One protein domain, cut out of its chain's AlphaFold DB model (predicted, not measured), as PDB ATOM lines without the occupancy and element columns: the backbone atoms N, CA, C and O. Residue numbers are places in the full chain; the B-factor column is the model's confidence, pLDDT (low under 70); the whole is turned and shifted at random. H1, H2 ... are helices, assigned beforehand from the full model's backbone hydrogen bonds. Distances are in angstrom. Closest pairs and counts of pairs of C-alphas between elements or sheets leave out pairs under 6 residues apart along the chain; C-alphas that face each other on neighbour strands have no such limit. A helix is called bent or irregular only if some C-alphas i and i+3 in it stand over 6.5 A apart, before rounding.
ATOM      1  N   PHE A   2     -35.499 -19.490 -18.147       84.88
ATOM      2  CA  PHE A   2     -35.930 -20.130 -16.888       84.88
ATOM      3  C   PHE A   2     -35.902 -21.671 -16.915       84.88
ATOM      4  O   PHE A   2     -35.257 -22.274 -16.063       84.88
ATOM      5  N   LEU A   3     -36.520 -22.309 -17.918       88.62
ATOM      6  CA  LEU A   3     -36.602 -23.777 -18.004       88.62
ATOM      7  C   LEU A   3     -35.224 -24.456 -18.086       88.62
ATOM      8  O   LEU A   3     -35.028 -25.519 -17.508       88.62
ATOM      9  N   ALA A   4     -34.251 -23.814 -18.741       87.69
ATOM     10  CA  ALA A   4     -32.875 -24.303 -18.798       87.69
ATOM     11  C   ALA A   4     -32.193 -24.256 -17.420       87.69
ATOM     12  O   ALA A   4     -31.541 -25.213 -17.014       87.69
ATOM     13  N   ARG A   5     -32.391 -23.170 -16.657       89.12
ATOM     14  CA  ARG A   5     -31.879 -23.060 -15.280       89.12
ATOM     15  C   ARG A   5     -32.572 -24.030 -14.325       89.12
ATOM     16  O   ARG A   5     -31.918 -24.575 -13.444       89.12
ATOM     17  N   LEU A   6     -33.873 -24.251 -14.510       90.38
ATOM     18  CA  LEU A   6     -34.641 -25.222 -13.738       90.38
ATOM     19  C   LEU A   6     -34.134 -26.650 -13.988       90.38
ATOM     20  O   LEU A   6     -33.924 -27.389 -13.030       90.38
ATOM     21  N   GLN A   7     -33.855 -27.007 -15.247       91.06
ATOM     22  CA  GLN A   7     -33.229 -28.287 -15.581       91.06
ATOM     23  C   GLN A   7     -31.830 -28.411 -14.968       91.06
ATOM     24  O   GLN A   7     -31.561 -29.392 -14.290       91.06
ATOM     25  N   HIS A   8     -30.969 -27.401 -15.115       92.19
ATOM     26  CA  HIS A   8     -29.632 -27.422 -14.515       92.19
ATOM     27  C   HIS A   8     -29.680 -27.577 -12.982       92.19
ATOM     28  O   HIS A   8     -28.864 -28.275 -12.389       92.19
ATOM     29  N   ALA A   9     -30.635 -26.928 -12.307       91.44
ATOM     30  CA  ALA A   9     -30.811 -27.080 -10.864       91.44
ATOM     31  C   ALA A   9     -31.256 -28.500 -10.481       91.44
ATOM     32  O   ALA A   9     -30.791 -29.020  -9.465       91.44
ATOM     33  N   PHE A  10     -32.125 -29.116 -11.288       90.56
ATOM     34  CA  PHE A  10     -32.535 -30.510 -11.134       90.56
ATOM     35  C   PHE A  10     -31.363 -31.473 -11.349       90.56
ATOM     36  O   PHE A  10     -31.133 -32.340 -10.512       90.56
ATOM     37  N   ASP A  11     -30.577 -31.270 -12.409       89.81
ATOM     38  CA  ASP A  11     -29.374 -32.055 -12.712       89.81
ATOM     39  C   ASP A  11     -28.334 -31.964 -11.584       89.81
ATOM     40  O   ASP A  11     -27.665 -32.941 -11.269       89.81
ATOM     41  N   ALA A  12     -28.256 -30.810 -10.917       92.12
ATOM     42  CA  ALA A  12     -27.417 -30.589  -9.743       92.12
ATOM     43  C   ALA A  12     -28.029 -31.100  -8.417       92.12
ATOM     44  O   ALA A  12     -27.487 -30.804  -7.353       92.12
ATOM     45  N   GLY A  13     -29.176 -31.792  -8.443       88.06
ATOM     46  CA  GLY A  13     -29.822 -32.376  -7.258       88.06
ATOM     47  C   GLY A  13     -30.340 -31.363  -6.228       88.06
ATOM     48  O   GLY A  13     -30.537 -31.704  -5.064       88.06
ATOM     49  N   ARG A  14     -30.536 -30.097  -6.622       87.12
ATOM     50  CA  ARG A  14     -30.934 -29.010  -5.709       87.12
ATOM     51  C   ARG A  14     -32.416 -29.011  -5.311       87.12
ATOM     52  O   ARG A  14     -32.694 -28.771  -4.135       87.12
ATOM     53  N   PRO A  15     -33.388 -29.202  -6.225       84.69
ATOM     54  CA  PRO A  15     -34.794 -29.208  -5.847       84.69
ATOM     55  C   PRO A  15     -35.142 -30.502  -5.106       84.69
ATOM     56  O   PRO A  15     -34.891 -31.600  -5.594       84.69
ATOM     57  N   ARG A  16     -35.761 -30.362  -3.931       80.31
ATOM     58  CA  ARG A  16     -36.367 -31.475  -3.193       80.31
ATOM     59  C   ARG A  16     -37.866 -31.486  -3.458       80.31
ATOM     60  O   ARG A  16     -38.532 -30.468  -3.283       80.31
ATOM     61  N   PHE A  17     -38.385 -32.636  -3.869       80.81
ATOM     62  CA  PHE A  17     -39.813 -32.847  -4.081       80.81
ATOM     63  C   PHE A  17     -40.378 -33.573  -2.859       80.81
ATOM     64  O   PHE A  17     -39.900 -34.645  -2.506       80.81
ATOM     65  N   PHE A  18     -41.361 -32.965  -2.194       75.69
ATOM     66  CA  PHE A  18     -41.951 -33.479  -0.948       75.69
ATOM     67  C   PHE A  18     -43.327 -34.131  -1.153       75.69
ATOM     68  O   PHE A  18     -44.014 -34.439  -0.185       75.69
ATOM     69  N   SER A  19     -43.756 -34.311  -2.403       69.94
ATOM     70  CA  SER A  19     -45.027 -34.951  -2.746       69.94
ATOM     71  C   SER A  19     -44.807 -36.321  -3.383       69.94
ATOM     72  O   SER A  19     -43.736 -36.616  -3.907       69.94
ATOM     73  N   THR A  20     -45.858 -37.139  -3.402       63.69
ATOM     74  CA  THR A  20     -45.936 -38.426  -4.117       63.69
ATOM     75  C   THR A  20     -45.858 -38.299  -5.643       63.69
ATOM     76  O   THR A  20     -45.914 -39.302  -6.350       63.69
ATOM     77  N   LEU A  21     -45.728 -37.081  -6.178       62.94
ATOM     78  CA  LEU A  21     -45.555 -36.868  -7.608       62.94
ATOM     79  C   LEU A  21     -44.201 -37.440  -8.039       62.94
ATOM     80  O   LEU A  21     -43.164 -37.105  -7.470       62.94
ATOM     81  N   ALA A  22     -44.199 -38.251  -9.099       70.00
ATOM     82  CA  ALA A  22     -43.012 -38.916  -9.648       70.00
ATOM     83  C   ALA A  22     -41.955 -37.959 -10.248       70.00
ATOM     84  O   ALA A  22     -41.027 -38.406 -10.917       70.00
ATOM     85  N   LEU A  23     -42.049 -36.659  -9.961       77.19
ATOM     86  CA  LEU A  23     -41.146 -35.593 -10.390       77.19
ATOM     87  C   LEU A  23     -39.722 -35.738  -9.844       77.19
ATOM     88  O   LEU A  23     -38.814 -35.105 -10.366       77.19
ATOM     89  N   ALA A  24     -39.507 -36.579  -8.828       77.81
ATOM     90  CA  ALA A  24     -38.164 -36.950  -8.385       77.81
ATOM     91  C   ALA A  24     -37.417 -37.808  -9.427       77.81
ATOM     92  O   ALA A  24     -36.187 -37.829  -9.440       77.81
ATOM     93  N   LYS A  25     -38.137 -38.506 -10.319       84.50
ATOM     94  CA  LYS A  25     -37.537 -39.278 -11.413       84.50
ATOM     95  C   LYS A  25     -37.215 -38.355 -12.583       84.50
ATOM     96  O   LYS A  25     -38.076 -37.606 -13.046       84.50
ATOM     97  N   ARG A  26     -35.991 -38.473 -13.103       85.69
ATOM     98  CA  ARG A  26     -35.474 -37.654 -14.211       85.69
ATOM     99  C   ARG A  26     -36.397 -37.658 -15.429       85.69
ATOM    100  O   ARG A  26     -36.730 -36.587 -15.922       85.69
ATOM    101  N   ASP A  27     -36.848 -38.826 -15.873       87.00
ATOM    102  CA  ASP A  27     -37.643 -38.936 -17.105       87.00
ATOM    103  C   ASP A  27     -39.025 -38.298 -16.965       87.00
ATOM    104  O   ASP A  27     -39.477 -37.583 -17.857       87.00
ATOM    105  N   SER A  28     -39.665 -38.479 -15.806       87.50
ATOM    106  CA  SER A  28     -40.930 -37.810 -15.496       87.50
ATOM    107  C   SER A  28     -40.737 -36.294 -15.473       87.50
ATOM    108  O   SER A  28     -41.480 -35.569 -16.134       87.50
ATOM    109  N   PHE A  29     -39.696 -35.808 -14.791       88.12
ATOM    110  CA  PHE A  29     -39.375 -34.385 -14.736       88.12
ATOM    111  C   PHE A  29     -39.123 -33.780 -16.124       88.12
ATOM    112  O   PHE A  29     -39.704 -32.748 -16.459       88.12
ATOM    113  N   LEU A  30     -38.305 -34.429 -16.960       88.50
ATOM    114  CA  LEU A  30     -38.030 -33.967 -18.322       88.50
ATOM    115  C   LEU A  30     -39.287 -33.995 -19.196       88.50
ATOM    116  O   LEU A  30     -39.520 -33.033 -19.929       88.50
ATOM    117  N   GLY A  31     -40.126 -35.027 -19.068       89.06
ATOM    118  CA  GLY A  31     -41.422 -35.108 -19.744       89.06
ATOM    119  C   GLY A  31     -42.325 -33.913 -19.425       89.06
ATOM    120  O   GLY A  31     -42.904 -33.309 -20.328       89.06
ATOM    121  N   HIS A  32     -42.359 -33.478 -18.163       87.56
ATOM    122  CA  HIS A  32     -43.111 -32.289 -17.753       87.56
ATOM    123  C   HIS A  32     -42.537 -30.968 -18.284       87.56
ATOM    124  O   HIS A  32     -43.263 -29.975 -18.329       87.56
ATOM    125  N   LEU A  33     -41.272 -30.926 -18.716       89.00
ATOM    126  CA  LEU A  33     -40.678 -29.738 -19.333       89.00
ATOM    127  C   LEU A  33     -40.972 -29.623 -20.835       89.00
ATOM    128  O   LEU A  33     -40.773 -28.540 -21.382       89.00
ATOM    129  N   VAL A  34     -41.441 -30.683 -21.505       89.06
ATOM    130  CA  VAL A  34     -41.674 -30.680 -22.962       89.06
ATOM    131  C   VAL A  34     -42.743 -29.655 -23.350       89.06
ATOM    132  O   VAL A  34     -42.442 -28.720 -24.085       89.06
ATOM    133  N   GLY A  35     -43.960 -29.749 -22.807       89.75
ATOM    134  CA  GLY A  35     -45.048 -28.801 -23.112       89.75
ATOM    135  C   GLY A  35     -44.675 -27.332 -22.845       89.75
ATOM    136  O   GLY A  35     -44.755 -26.504 -23.757       89.75
ATOM    137  N   PRO A  36     -44.168 -27.005 -21.640       86.31
ATOM    138  CA  PRO A  36     -43.587 -25.707 -21.314       86.31
ATOM    139  C   PRO A  36     -42.577 -25.182 -22.339       86.31
ATOM    140  O   PRO A  36     -42.616 -24.001 -22.658       86.31
ATOM    141  N   ARG A  37     -41.681 -26.010 -22.891       87.56
ATOM    142  CA  ARG A  37     -40.683 -25.549 -23.879       87.56
ATOM    143  C   ARG A  37     -41.294 -25.081 -25.194       87.56
ATOM    144  O   ARG A  37     -40.701 -24.229 -25.845       87.56
ATOM    145  N   HIS A  38     -42.442 -25.633 -25.566       87.19
ATOM    146  CA  HIS A  38     -43.146 -25.299 -26.804       87.19
ATOM    147  C   HIS A  38     -44.210 -24.212 -26.618       87.19
ATOM    148  O   HIS A  38     -44.870 -23.827 -27.577       87.19
ATOM    149  N   THR A  39     -44.380 -23.709 -25.395       85.19
ATOM    150  CA  THR A  39     -45.316 -22.621 -25.105       85.19
ATOM    151  C   THR A  39     -44.617 -21.277 -25.281       85.19
ATOM    152  O   THR A  39     -43.487 -21.097 -24.829       85.19
ATOM    153  N   GLU A  40     -45.290 -20.307 -25.898       82.62
ATOM    154  CA  GLU A  40     -44.808 -18.927 -25.927       82.62
ATOM    155  C   GLU A  40     -44.952 -18.303 -24.528       82.62
ATOM    156  O   GLU A  40     -46.055 -18.050 -24.040       82.62
ATOM    157  N   TRP A  41     -43.826 -18.083 -23.846       81.44
ATOM    158  CA  TRP A  41     -43.818 -17.477 -22.513       81.44
ATOM    159  C   TRP A  41     -43.883 -15.958 -22.622       81.44
ATOM    160  O   TRP A  41     -42.852 -15.289 -22.703       81.44
ATOM    161  N   VAL A  42     -45.090 -15.401 -22.548       79.75
ATOM    162  CA  VAL A  42     -45.278 -13.955 -22.382       79.75
ATOM    163  C   VAL A  42     -44.984 -13.583 -20.926       79.75
ATOM    164  O   VAL A  42     -45.854 -13.620 -20.056       79.75
ATOM    165  N   VAL A  43     -43.725 -13.248 -20.633       73.12
ATOM    166  CA  VAL A  43     -43.329 -12.742 -19.312       73.12
ATOM    167  C   VAL A  43     -43.678 -11.259 -19.236       73.12
ATOM    168  O   VAL A  43     -42.878 -10.388 -19.570       73.12
ATOM    169  N   TYR A  44     -44.901 -10.968 -18.797       72.44
ATOM    170  CA  TYR A  44     -45.328  -9.602 -18.528       72.44
ATOM    171  C   TYR A  44     -44.829  -9.150 -17.152       72.44
ATOM    172  O   TYR A  44     -45.420  -9.465 -16.118       72.44
ATOM    173  N   ALA A  45     -43.737  -8.390 -17.138       68.12
ATOM    174  CA  ALA A  45     -43.282  -7.673 -15.956       68.12
ATOM    175  C   ALA A  45     -43.721  -6.209 -16.069       68.12
ATOM    176  O   ALA A  45     -43.018  -5.376 -16.634       68.12
ATOM    177  N   LYS A  46     -44.912  -5.891 -15.548       73.62
ATOM    178  CA  LYS A  46     -45.286  -4.490 -15.332       73.62
ATOM    179  C   LYS A  46     -44.458  -3.940 -14.188       73.62
ATOM    180  O   LYS A  46     -44.359  -4.589 -13.147       73.62
TER     181      LYS A  46
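AT A GLANCE: This is residues 2 to 46 of the 233 residues of an uncharacterized protein of Cupriavidus taiwanensis (UniProt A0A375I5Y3). Two helices lie side by side as a helical hairpin, H1 running one way and H2 back, joined at one end by a wide loop, while residues 38 to 46 stick out as a free tail that makes much of the length. The printed part has 45 residues with two named helices, H1 then H2, and no named strand; its class is all helix. It is loose, with a radius of gyration of the C-alphas of 12.1 A, and spans 34 by 19 by 18 A.

HOW THE PARTS SIT: H1, residues 2 to 11, touches H2, residues 26 to 38, at a shallow tilt of 8 degrees, opposite ways. Their closest C-alphas, of Leu 3 and Leu 33, are 7.3 A apart. Every O i to N i+4 pair is within hydrogen-bond range in H1, and 7 of 9 in H2.

IN THESE COORDINATES: H1 begins at C-alpha 2 (-35.930, -20.130, -16.888) and is 14.2 A long. H2, 19.2 A long, ends at C-alpha 38 (-43.146, -25.299, -26.804); it is only just irregular, C-alphas 32 and 35 being 6.7 A apart.

THE WHOLE: The C-alphas farthest apart, of Lys 25 and Lys 46, are 35.9 A apart. The printed part has no cut, and the 14-residue link is long. Residues 19 to 21 and 45 have pLDDT under 70.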